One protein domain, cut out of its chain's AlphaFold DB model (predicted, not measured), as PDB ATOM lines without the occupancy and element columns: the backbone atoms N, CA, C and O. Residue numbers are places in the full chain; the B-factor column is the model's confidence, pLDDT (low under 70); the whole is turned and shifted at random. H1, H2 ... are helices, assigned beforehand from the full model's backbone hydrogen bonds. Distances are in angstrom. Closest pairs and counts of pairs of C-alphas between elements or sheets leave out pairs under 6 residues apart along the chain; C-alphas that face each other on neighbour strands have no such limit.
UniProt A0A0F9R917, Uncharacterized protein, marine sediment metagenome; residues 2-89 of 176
ATOM      1  N   LYS A   2      37.955   3.259  10.658       34.09
ATOM      2  CA  LYS A   2      39.164   2.600  11.183       34.09
ATOM      3  C   LYS A   2      38.737   1.547  12.207       34.09
ATOM      4  O   LYS A   2      37.961   1.867  13.098       34.09
ATOM      5  N   LYS A   3      39.240   0.313  12.091       35.91
ATOM      6  CA  LYS A   3      39.163  -0.660  13.191       35.91
ATOM      7  C   LYS A   3      39.936  -0.087  14.376       35.91
ATOM      8  O   LYS A   3      41.121   0.212  14.236       35.91
ATOM      9  N   SER A   4      39.261   0.134  15.497       47.56
ATOM     10  CA  SER A   4      39.890   0.561  16.743       47.56
ATOM     11  C   SER A   4      40.659  -0.626  17.329       47.56
ATOM     12  O   SER A   4      40.075  -1.625  17.735       47.56
ATOM     13  N   ASN A   5      41.988  -0.519  17.383       51.00
ATOM     14  CA  ASN A   5      42.857  -1.455  18.106       51.00
ATOM     15  C   ASN A   5      42.876  -1.123  19.611       51.00
ATOM     16  O   ASN A   5      43.947  -1.025  20.198       51.00
ATOM     17  N   LEU A   6      41.711  -0.865  20.213       55.91
ATOM     18  CA  LEU A   6      41.621  -0.485  21.624       55.91
ATOM     19  C   LEU A   6      41.583  -1.741  22.496       55.91
ATOM     20  O   LEU A   6      40.750  -2.630  22.285       55.91
ATOM     21  N   THR A   7      42.489  -1.797  23.465       57.78
ATOM     22  CA  THR A   7      42.536  -2.816  24.518       57.78
ATOM     23  C   THR A   7      41.311  -2.721  25.433       57.78
ATOM     24  O   THR A   7      40.616  -1.709  25.474       57.78
ATOM     25  N   GLU A   8      41.012  -3.790  26.171       52.19
ATOM     26  CA  GLU A   8      39.833  -3.860  27.048       52.19
ATOM     27  C   GLU A   8      39.858  -2.804  28.169       52.19
ATOM     28  O   GLU A   8      38.816  -2.280  28.555       52.19
ATOM     29  N   GLU A   9      41.054  -2.410  28.611       49.03
ATOM     30  CA  GLU A   9      41.265  -1.303  29.549       49.03
ATOM     31  C   GLU A   9      41.095   0.071  28.883       49.03
ATOM     32  O   GLU A   9      40.497   0.957  29.479       49.03
ATOM     33  N   GLU A  10      41.525   0.258  27.630       52.75
ATOM     34  CA  GLU A  10      41.289   1.510  26.887       52.75
ATOM     35  C   GLU A  10      39.818   1.709  26.514       52.75
ATOM     36  O   GLU A  10      39.362   2.844  26.382       52.75
ATOM     37  N   ARG A  11      39.058   0.614  26.382       52.81
ATOM     38  CA  ARG A  11      37.599   0.677  26.313       52.81
ATOM     39  C   ARG A  11      37.068   1.331  27.607       52.81
ATOM     40  O   ARG A  11      36.360   2.323  27.530       52.81
ATOM     41  N   LEU A  12      37.509   0.885  28.784       47.25
ATOM     42  CA  LEU A  12      36.999   1.297  30.105       47.25
ATOM     43  C   LEU A  12      37.237   2.758  30.553       47.25
ATOM     44  O   LEU A  12      36.628   3.164  31.542       47.25
ATOM     45  N   VAL A  13      38.071   3.562  29.878       47.47
ATOM     46  CA  VAL A  13      38.543   4.871  30.409       47.47
ATOM     47  C   VAL A  13      38.036   6.089  29.619       47.47
ATOM     48  O   VAL A  13      38.687   7.129  29.565       47.47
ATOM     49  N   LEU A  14      36.840   6.032  29.032       47.84
ATOM     50  CA  LEU A  14      36.234   7.223  28.425       47.84
ATOM     51  C   LEU A  14      35.091   7.769  29.300       47.84
ATOM     52  O   LEU A  14      34.127   7.046  29.543       47.84
ATOM     53  N   PRO A  15      35.116   9.060  29.701       49.03
ATOM     54  CA  PRO A  15      33.980   9.752  30.336       49.03
ATOM     55  C   PRO A  15      32.658   9.632  29.555       49.03
ATOM     56  O   PRO A  15      31.583   9.844  30.104       49.03
ATOM     57  N   LEU A  16      32.752   9.266  28.273       56.56
ATOM     58  CA  LEU A  16      31.653   8.982  27.356       56.56
ATOM     59  C   LEU A  16      30.822   7.750  27.758       56.56
ATOM     60  O   LEU A  16      29.666   7.647  27.375       56.56
ATOM     61  N   TRP A  17      31.367   6.812  28.535       56.00
ATOM     62  CA  TRP A  17      30.689   5.547  28.835       56.00
ATOM     63  C   TRP A  17      29.555   5.663  29.850       56.00
ATOM     64  O   TRP A  17      28.514   5.033  29.671       56.00
ATOM     65  N   GLU A  18      29.726   6.469  30.900       61.88
ATOM     66  CA  GLU A  18      28.653   6.727  31.872       61.88
ATOM     67  C   GLU A  18      27.489   7.468  31.189       61.88
ATOM     68  O   GLU A  18      26.317   7.146  31.405       61.88
ATOM     69  N   ASP A  19      27.821   8.403  30.294       74.12
ATOM     70  CA  ASP A  19      26.868   9.146  29.467       74.12
ATOM     71  C   ASP A  19      26.111   8.218  28.505       74.12
ATOM     72  O   ASP A  19      24.882   8.179  28.522       74.12
ATOM     73  N   TRP A  20      26.808   7.373  27.742       76.19
ATOM     74  CA  TRP A  20      26.172   6.418  26.826       76.19
ATOM     75  C   TRP A  20      25.355   5.353  27.543       76.19
ATOM     76  O   TRP A  20      24.301   4.956  27.053       76.19
ATOM     77  N   ARG A  21      25.797   4.894  28.716       78.12
ATOM     78  CA  ARG A  21      25.019   3.962  29.535       78.12
ATOM     79  C   ARG A  21      23.718   4.607  29.997       78.12
ATOM     80  O   ARG A  21      22.668   3.964  29.967       78.12
ATOM     81  N   THR A  22      23.786   5.869  30.408       83.75
ATOM     82  CA  THR A  22      22.619   6.638  30.847       83.75
ATOM     83  C   THR A  22      21.665   6.861  29.677       83.75
ATOM     84  O   THR A  22      20.498   6.482  29.766       83.75
ATOM     85  N   LYS A  23      22.173   7.371  28.551       83.88
ATOM     86  CA  LYS A  23      21.414   7.604  27.312       83.88
ATOM     87  C   LYS A  23      20.804   6.323  26.755       83.88
ATOM     88  O   LYS A  23      19.610   6.285  26.492       83.88
ATOM     89  N   GLY A  24      21.575   5.242  26.687       87.69
ATOM     90  CA  GLY A  24      21.086   3.933  26.265       87.69
ATOM     91  C   GLY A  24      19.995   3.387  27.182       87.69
ATOM     92  O   GLY A  24      19.012   2.837  26.700       87.69
ATOM     93  N   THR A  25      20.101   3.592  28.499       89.88
ATOM     94  CA  THR A  25      19.043   3.189  29.445       89.88
ATOM     95  C   THR A  25      17.757   3.988  29.233       89.88
ATOM     96  O   THR A  25      16.665   3.435  29.360       89.88
ATOM     97  N   VAL A  26      17.867   5.286  28.929       91.62
ATOM     98  CA  VAL A  26      16.711   6.125  28.584       91.62
ATOM     99  C   VAL A  26      16.084   5.650  27.277       91.62
ATOM    100  O   VAL A  26      14.877   5.421  27.238       91.62
ATOM    101  N   GLU A  27      16.892   5.432  26.242       93.12
ATOM    102  CA  GLU A  27      16.393   5.017  24.933       93.12
ATOM    103  C   GLU A  27      15.749   3.629  24.966       93.12
ATOM    104  O   GLU A  27      14.736   3.428  24.312       93.12
ATOM    105  N   ILE A  28      16.249   2.686  25.775       94.50
ATOM    106  CA  ILE A  28      15.597   1.377  25.964       94.50
ATOM    107  C   ILE A  28      14.167   1.547  26.490       94.50
ATOM    108  O   ILE A  28      13.255   0.915  25.965       94.50
ATOM    109  N   LYS A  29      13.945   2.423  27.478       96.31
ATOM    110  CA  LYS A  29      12.596   2.668  28.017       96.31
ATOM    111  C   LYS A  29      11.674   3.287  26.969       96.31
ATOM    112  O   LYS A  29      10.542   2.848  26.810       96.31
ATOM    113  N   LEU A  30      12.175   4.274  26.223       96.44
ATOM    114  CA  LEU A  30      11.417   4.886  25.131       96.44
ATOM    115  C   LEU A  30      11.098   3.862  24.035       96.44
ATOM    116  O   LEU A  30       9.976   3.823  23.534       96.44
ATOM    117  N   ALA A  31      12.056   3.004  23.687       96.81
ATOM    118  CA  ALA A  31      11.873   1.936  22.714       96.81
ATOM    119  C   ALA A  31      10.806   0.929  23.169       96.81
ATOM    120  O   ALA A  31       9.984   0.519  22.354       96.81
ATOM    121  N   GLU A  32      10.772   0.562  24.454       97.62
ATOM    122  CA  GLU A  32       9.734  -0.304  25.034       97.62
ATOM    123  C   GLU A  32       8.334   0.325  24.929       97.62
ATOM    124  O   GLU A  32       7.384  -0.346  24.516       97.62
ATOM    125  N   GLU A  33       8.201   1.617  25.241       97.81
ATOM    126  CA  GLU A  33       6.939   2.362  25.117       97.81
ATOM    127  C   GLU A  33       6.471   2.438  23.653       97.81
ATOM    128  O   GLU A  33       5.326   2.107  23.333       97.81
ATOM    129  N   ARG A  34       7.378   2.804  22.738       98.00
ATOM    130  CA  ARG A  34       7.116   2.903  21.291       98.00
ATOM    131  C   ARG A  34       6.775   1.545  20.678       98.00
ATOM    132  O   ARG A  34       5.883   1.451  19.837       98.00
ATOM    133  N   TYR A  35       7.449   0.484  21.115       96.62
ATOM    134  CA  TYR A  35       7.161  -0.882  20.685       96.62
ATOM    135  C   TYR A  35       5.799  -1.361  21.194       96.62
ATOM    136  O   TYR A  35       5.035  -1.950  20.433       96.62
ATOM    137  N   THR A  36       5.451  -1.050  22.445       97.62
ATOM    138  CA  THR A  36       4.121  -1.349  22.998       97.62
ATOM    139  C   THR A  36       3.030  -0.663  22.181       97.62
ATOM    140  O   THR A  36       2.071  -1.311  21.768       97.62
ATOM    141  N   HIS A  37       3.222   0.614  21.838       97.25
ATOM    142  CA  HIS A  37       2.307   1.340  20.961       97.25
ATOM    143  C   HIS A  37       2.144   0.673  19.583       97.25
ATOM    144  O   HIS A  37       1.025   0.569  19.075       97.25
ATOM    145  N   PHE A  38       3.233   0.178  18.986       94.62
ATOM    146  CA  PHE A  38       3.166  -0.588  17.740       94.62
ATOM    147  C   PHE A  38       2.368  -1.887  17.898       94.62
ATOM    148  O   PHE A  38       1.536  -2.187  17.047       94.62
ATOM    149  N   LEU A  39       2.557  -2.637  18.989       92.12
ATOM    150  CA  LEU A  39       1.790  -3.861  19.245       92.12
ATOM    151  C   LEU A  39       0.288  -3.595  19.412       92.12
ATOM    152  O   LEU A  39      -0.529  -4.417  19.003       92.12
ATOM    153  N   GLU A  40      -0.078  -2.458  20.004       95.56
ATOM    154  CA  GLU A  40      -1.474  -2.074  20.234       95.56
ATOM    155  C   GLU A  40      -2.170  -1.553  18.971       95.56
ATOM    156  O   GLU A  40      -3.355  -1.810  18.761       95.56
ATOM    157  N   THR A  41      -1.451  -0.802  18.134       94.94
ATOM    158  CA  THR A  41      -2.046  -0.048  17.017       94.94
ATOM    159  C   THR A  41      -1.709  -0.602  15.636       94.94
ATOM    160  O   THR A  41      -2.374  -0.254  14.659       94.94
ATOM    161  N   GLY A  42      -0.662  -1.420  15.531       90.50
ATOM    162  CA  GLY A  42      -0.050  -1.831  14.268       90.50
ATOM    163  C   GLY A  42       0.689  -0.705  13.532       90.50
ATOM    164  O   GLY A  42       1.138  -0.914  12.406       90.50
ATOM    165  N   GLN A  43       0.807   0.492  14.120       92.94
ATOM    166  CA  GLN A  43       1.411   1.650  13.461       92.94
ATOM    167  C   GLN A  43       2.917   1.703  13.710       92.94
ATOM    168  O   GLN A  43       3.375   1.894  14.837       92.94
ATOM    169  N   LEU A  44       3.699   1.553  12.640       94.25
ATOM    170  CA  LEU A  44       5.142   1.768  12.665       94.25
ATOM    171  C   LEU A  44       5.431   3.273  12.611       94.25
ATOM    172  O   LEU A  44       5.321   3.890  11.552       94.25
ATOM    173  N   THR A  45       5.787   3.860  13.751       97.12
ATOM    174  CA  THR A  45       6.102   5.289  13.860       97.12
ATOM    175  C   THR A  45       7.579   5.574  13.590       97.12
ATOM    176  O   THR A  45       8.446   4.727  13.816       97.12
ATOM    177  N   ASP A  46       7.881   6.801  13.167       97.56
ATOM    178  CA  ASP A  46       9.260   7.269  12.971       97.56
ATOM    179  C   ASP A  46      10.086   7.172  14.252       97.56
ATOM    180  O   ASP A  46      11.257   6.811  14.211       97.56
ATOM    181  N   ASP A  47       9.462   7.429  15.399       97.12
ATOM    182  CA  ASP A  47      10.097   7.308  16.706       97.12
ATOM    183  C   ASP A  47      10.520   5.865  17.016       97.12
ATOM    184  O   ASP A  47      11.606   5.646  17.554       97.12
ATOM    185  N   LEU A  48       9.705   4.868  16.651       97.75
ATOM    186  CA  LEU A  48      10.070   3.458  16.810       97.75
ATOM    187  C   LEU A  48      11.230   3.073  15.880       97.75
ATOM    188  O   LEU A  48      12.144   2.358  16.290       97.75
ATOM    189  N   ILE A  49      11.222   3.577  14.644       97.75
ATOM    190  CA  ILE A  49      12.322   3.381  13.690       97.75
ATOM    191  C   ILE A  49      13.612   4.012  14.230       97.75
ATOM    192  O   ILE A  49      14.663   3.369  14.226       97.75
ATOM    193  N   LYS A  50      13.531   5.235  14.765       97.00
ATOM    194  CA  LYS A  50      14.657   5.933  15.401       97.00
ATOM    195  C   LYS A  50      15.200   5.140  16.593       97.00
ATOM    196  O   LYS A  50      16.410   4.932  16.668       97.00
ATOM    197  N   SER A  51      14.336   4.589  17.449       96.75
ATOM    198  CA  SER A  51      14.766   3.674  18.516       96.75
ATOM    199  C   SER A  51      15.519   2.460  17.986       96.75
ATOM    200  O   SER A  51      16.591   2.132  18.492       96.75
ATOM    201  N   ALA A  52      14.996   1.796  16.954       95.94
ATOM    202  CA  ALA A  52      15.650   0.627  16.371       95.94
ATOM    203  C   ALA A  52      17.043   0.972  15.810       95.94
ATOM    204  O   ALA A  52      18.012   0.253  16.073       95.94
ATOM    205  N   LEU A  53      17.167   2.099  15.101       95.00
ATOM    206  CA  LEU A  53      18.441   2.589  14.570       95.00
ATOM    207  C   LEU A  53      19.427   2.935  15.692       95.00
ATOM    208  O   LEU A  53      20.582   2.511  15.630       95.00
ATOM    209  N   TYR A  54      18.985   3.619  16.749       93.56
ATOM    210  CA  TYR A  54      19.829   3.915  17.908       93.56
ATOM    211  C   TYR A  54      20.352   2.639  18.581       93.56
ATOM    212  O   TYR A  54      21.557   2.478  18.791       93.56
ATOM    213  N   LEU A  55      19.456   1.694  18.886       91.94
ATOM    214  CA  LEU A  55      19.816   0.436  19.542       91.94
ATOM    215  C   LEU A  55      20.769  -0.402  18.675       91.94
ATOM    216  O   LEU A  55      21.672  -1.043  19.212       91.94
ATOM    217  N   SER A  56      20.643  -0.340  17.344       89.81
ATOM    218  CA  SER A  56      21.578  -1.008  16.428       89.81
ATOM    219  C   SER A  56      23.011  -0.462  16.536       89.81
ATOM    220  O   SER A  56      23.978  -1.218  16.441       89.81
ATOM    221  N   LYS A  57      23.179   0.837  16.820       87.62
ATOM    222  CA  LYS A  57      24.503   1.439  17.043       87.62
ATOM    223  C   LYS A  57      25.124   0.967  18.356       87.62
ATOM    224  O   LYS A  57      26.314   0.655  18.383       87.62
ATOM    225  N   LEU A  58      24.325   0.862  19.423       85.69
ATOM    226  CA  LEU A  58      24.767   0.267  20.693       85.69
ATOM    227  C   LEU A  58      25.205  -1.191  20.512       85.69
ATOM    228  O   LEU A  58      26.221  -1.618  21.064       85.69
ATOM    229  N   GLU A  59      24.459  -1.947  19.712       84.00
ATOM    230  CA  GLU A  59      24.758  -3.341  19.402       84.00
ATOM    231  C   GLU A  59      26.084  -3.492  18.639       84.00
ATOM    232  O   GLU A  59      26.918  -4.320  19.018       84.00
ATOM    233  N   ALA A  60      26.357  -2.611  17.670       79.44
ATOM    234  CA  ALA A  60      27.627  -2.577  16.948       79.44
ATOM    235  C   ALA A  60      28.828  -2.275  17.868       79.44
ATOM    236  O   ALA A  60      29.895  -2.887  17.718       79.44
ATOM    237  N   ILE A  61      28.658  -1.371  18.842       79.00
ATOM    238  CA  ILE A  61      29.671  -1.092  19.873       79.00
ATOM    239  C   ILE A  61      29.936  -2.362  20.690       79.00
ATOM    240  O   ILE A  61      31.092  -2.757  20.859       79.00
ATOM    241  N   PHE A  62      28.880  -3.039  21.148       79.31
ATOM    242  CA  PHE A  62      28.989  -4.252  21.956       79.31
ATOM    243  C   PHE A  62      29.645  -5.417  21.199       79.31
ATOM    244  O   PHE A  62      30.572  -6.040  21.719       79.31
ATOM    245  N   ARG A  63      29.197  -5.711  19.969       72.00
ATOM    246  CA  ARG A  63      29.685  -6.867  19.197       72.00
ATOM    247  C   ARG A  63      31.086  -6.658  18.639       72.00
ATOM    248  O   ARG A  63      31.887  -7.592  18.636       72.00
ATOM    249  N   ALA A  64      31.378  -5.469  18.124       72.94
ATOM    250  CA  ALA A  64      32.573  -5.255  17.317       72.94
ATOM    251  C   ALA A  64      33.579  -4.272  17.930       72.94
ATOM    252  O   ALA A  64      34.685  -4.132  17.407       72.94
ATOM    253  N   GLY A  65      33.241  -3.626  19.052       68.38
ATOM    254  CA  GLY A  65      34.132  -2.694  19.747       68.38
ATOM    255  C   GLY A  65      34.434  -1.419  18.956       68.38
ATOM    256  O   GLY A  65      35.443  -0.760  19.225       68.38
ATOM    257  N   TYR A  66      33.604  -1.085  17.963       67.56
ATOM    258  CA  TYR A  66      33.717   0.170  17.229       67.56
ATOM    259  C   TYR A  66      33.193   1.315  18.086       67.56
ATOM    260  O   TYR A  66      32.136   1.194  18.691       67.56
ATOM    261  N   ILE A  67      33.914   2.433  18.103       64.44
ATOM    262  CA  ILE A  67      33.407   3.685  18.660       64.44
ATOM    263  C   ILE A  67      32.726   4.442  17.523       64.44
ATOM    264  O   ILE A  67      33.333   4.659  16.472       64.44
ATOM    265  N   VAL A  68      31.462   4.797  17.729       65.31
ATOM    266  CA  VAL A  68      30.720   5.713  16.862       65.31
ATOM    267  C   VAL A  68      30.828   7.095  17.498       65.31
ATOM    268  O   VAL A  68      30.510   7.240  18.674       65.31
ATOM    269  N   ASP A  69      31.309   8.082  16.739       62.28
ATOM    270  CA  ASP A  69      31.556   9.435  17.261       62.28
ATOM    271  C   ASP A  69      30.256  10.138  17.700       62.28
ATOM    272  O   ASP A  69      30.285  10.953  18.619       62.28
ATOM    273  N   ASP A  70      29.118   9.781  17.090       74.88
ATOM    274  CA  ASP A  70      27.790  10.288  17.444       74.88
ATOM    275  C   ASP A  70      26.732   9.169  17.394       74.88
ATOM    276  O   ASP A  70      26.257   8.749  16.331       74.88
ATOM    277  N   ILE A  71      26.407   8.632  18.572       78.88
ATOM    278  CA  ILE A  71      25.396   7.582  18.724       78.88
ATOM    279  C   ILE A  71      23.966   8.133  18.663       78.88
ATOM    280  O   ILE A  71      23.045   7.391  18.331       78.88
ATOM    281  N   GLU A  72      23.785   9.419  18.970       82.12
ATOM    282  CA  GLU A  72      22.480  10.077  19.065       82.12
ATOM    283  C   GLU A  72      21.996  10.577  17.707       82.12
ATOM    284  O   GLU A  72      20.794  10.576  17.447       82.12
ATOM    285  N   PHE A  73      22.918  10.966  16.826       88.69
ATOM    286  CA  PHE A  73      22.571  11.362  15.470       88.69
ATOM    287  C   PHE A  73      21.920  10.202  14.725       88.69
ATOM    288  O   PHE A  73      22.521   9.144  14.580       88.69
ATOM    289  N   ILE A  74      20.714  10.391  14.209       92.25
ATOM    290  CA  ILE A  74      20.045   9.442  13.318       92.25
ATOM    291  C   ILE A  74      19.707  10.216  12.056       92.25
ATOM    292  O   ILE A  74      19.076  11.268  12.142       92.25
ATOM    293  N   ASP A  75      20.147   9.704  10.909       94.12
ATOM    294  CA  ASP A  75      19.843  10.317   9.625       94.12
ATOM    295  C   ASP A  75      18.369  10.069   9.276       94.12
ATOM    296  O   ASP A  75      17.880   8.941   9.371       94.12
ATOM    297  N   ASP A  76      17.647  11.113   8.871       95.75
ATOM    298  CA  ASP A  76      16.264  10.962   8.421       95.75
ATOM    299  C   ASP A  76      16.193  10.137   7.115       95.75
ATOM    300  O   ASP A  76      15.171   9.495   6.860       95.75
ATOM    301  N   GLU A  77      17.277  10.071   6.325       97.00
ATOM    302  CA  GLU A  77      17.383   9.145   5.187       97.00
ATOM    303  C   GLU A  77      17.405   7.674   5.641       97.00
ATOM    304  O   GLU A  77      16.717   6.850   5.039       97.00
ATOM    305  N   ASP A  78      18.097   7.342   6.741       95.50
ATOM    306  CA  ASP A  78      18.093   5.984   7.313       95.50
ATOM    307  C   ASP A  78      16.694   5.605   7.835       95.50
ATOM    308  O   ASP A  78      16.253   4.459   7.706       95.50
ATOM    309  N   VAL A  79      15.975   6.574   8.416       97.81
ATOM    310  CA  VAL A  79      14.589   6.389   8.882       97.81
ATOM    311  C   VAL A  79      13.670   6.096   7.701       97.81
ATOM    312  O   VAL A  79      12.869   5.160   7.746       97.81
ATOM    313  N   GLU A  80      13.796   6.879   6.631       97.62
ATOM    314  CA  GLU A  80      13.023   6.706   5.407       97.62
ATOM    315  C   GLU A  80      13.310   5.362   4.725       97.62
ATOM    316  O   GLU A  80      12.376   4.656   4.331       97.62
ATOM    317  N   ASP A  81      14.582   4.983   4.625       95.62
ATOM    318  CA  ASP A  81      15.002   3.714   4.039       95.62
ATOM    319  C   ASP A  81      14.476   2.524   4.846       95.62
ATOM    320  O   ASP A  81      13.888   1.600   4.272       95.62
ATOM    321  N   LEU A  82      14.595   2.548   6.177       95.94
ATOM    322  CA  LEU A  82      14.077   1.472   7.021       95.94
ATOM    323  C   LEU A  82      12.543   1.386   6.959       95.94
ATOM    324  O   LEU A  82      11.997   0.282   6.873       95.94
ATOM    325  N   ARG A  83      11.837   2.524   6.906       96.44
ATOM    326  CA  ARG A  83      10.376   2.546   6.721       96.44
ATOM    327  C   ARG A  83       9.975   1.876   5.408       96.44
ATOM    328  O   ARG A  83       9.077   1.033   5.396       96.44
ATOM    329  N   LYS A  84      10.661   2.208   4.309       95.19
ATOM    330  CA  LYS A  84      10.428   1.593   2.995       95.19
ATOM    331  C   LYS A  84      10.706   0.097   3.019       95.19
ATOM    332  O   LYS A  84       9.877  -0.662   2.527       95.19
ATOM    333  N   LEU A  85      11.816  -0.337   3.616       93.75
ATOM    334  CA  LEU A  85      12.149  -1.759   3.724       93.75
ATOM    335  C   LEU A  85      11.063  -2.539   4.471       93.75
ATOM    336  O   LEU A  85      10.606  -3.559   3.965       93.75
ATOM    337  N   ILE A  86      10.606  -2.039   5.623       92.44
ATOM    338  CA  ILE A  86       9.556  -2.703   6.409       92.44
ATOM    339  C   ILE A  86       8.213  -2.682   5.668       92.44
ATOM    340  O   ILE A  86       7.481  -3.663   5.723       92.44
ATOM    341  N   SER A  87       7.906  -1.626   4.909       92.38
ATOM    342  CA  SER A  87       6.656  -1.548   4.132       92.38
ATOM    343  C   SER A  87       6.519  -2.624   3.046       92.38
ATOM    344  O   SER A  87       5.411  -2.904   2.595       92.38
ATOM    345  N   LEU A  88       7.635  -3.235   2.625       90.94
ATOM    346  CA  LEU A  88       7.653  -4.342   1.665       90.94
ATOM    347  C   LEU A  88       7.454  -5.711   2.332       90.94
ATOM    348  O   LEU A  88       7.299  -6.713   1.633       90.94
ATOM    349  N   VAL A  89       7.499  -5.770   3.664       88.56
ATOM    350  CA  VAL A  89       7.389  -7.008   4.430       88.56
ATOM    351  C   VAL A  89       5.922  -7.301   4.715       88.56
ATOM    352  O   VAL A  89       5.224  -6.512   5.347       88.56
TER     353      VAL A  89
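What this domain is: This is residues 2 to 89 of the 176 residues of an uncharacterized protein of marine sediment metagenome (UniProt A0A0F9R917). A long helical hairpin, H2 and H3, makes the body, and a shorter helix, H4, crosses the first part of H3 on the side away from H2. The long link after H3 folds back to H4, while the short H1 lies off beyond the open end of the hairpin, joined to H2 by residues 12 to 15. The printed part has 88 residues, with four named helices in the order H1, H2, H3, H4 and no named strand, and the class is all helix. The whole is loose, with a radius of gyration of the C-alphas of 15.0 A, and elongated, spanning 45 by 25 by 19 A.

How they stand to each other: The first helix, H1, residues 8 to 11, touches no helix. A tight link of 4 residues leads to H2, residues 16 to 41, yet H1 and H2 are apart. A tight link of 4 residues joins H2 to H3, residues 46 to 64, and the two form a helical hairpin. They touch with 14 pairs of C-alphas within 8 A, the closest being those of Ala 31 and Ser 51, 5.4 A apart. H2 touches H3 with residues 24 to 35 alone. Their lines stand at a steep tilt of 43 degrees, and they run opposite ways. A long link of 11 residues leads to H4, residues 76 to 87. H4 touches H3, with residues 79 to 83 of H4 and residues 46 to 53 of H3 alone; the closest C-alphas, those of Ile 49 and Val 79, are 6.1 A apart. The lines of H3 and H4 are about perpendicular, at 79 degrees. H1 is apart from H3 and H4, and H2 is apart from H4. In H2, H3 and H4 every O i to N i+4 pair is within hydrogen-bond range; H1 is too short for such a pair, and its one O i to N i+3 pair is not within range.

Where its parts are: H1 begins at C-alpha 8, at (39.833, -3.860, 27.048), and measures 5.1 A from first to last C-alpha. H2 is the longest helix, 36.4 A from C-alpha 16 to C-alpha 41, which is at (-2.046, -0.048, 17.017). H3 measures 26.8 A from C-alpha 46 to C-alpha 64. H4 measures 16.3 A and ends at C-alpha 87, at (6.656, -1.548, 4.132).

The domain as a whole: The two C-alphas farthest apart are those of Thr 7 and Thr 41, at 45.3 A. The printed part has no cut. Residues 12 to 19, of which 16 to 19 belong to H2, stand free. The mean pLDDT of the printed part is 81.7, and it is under 70 in residues 2 to 18 and 65 to 69 of this model.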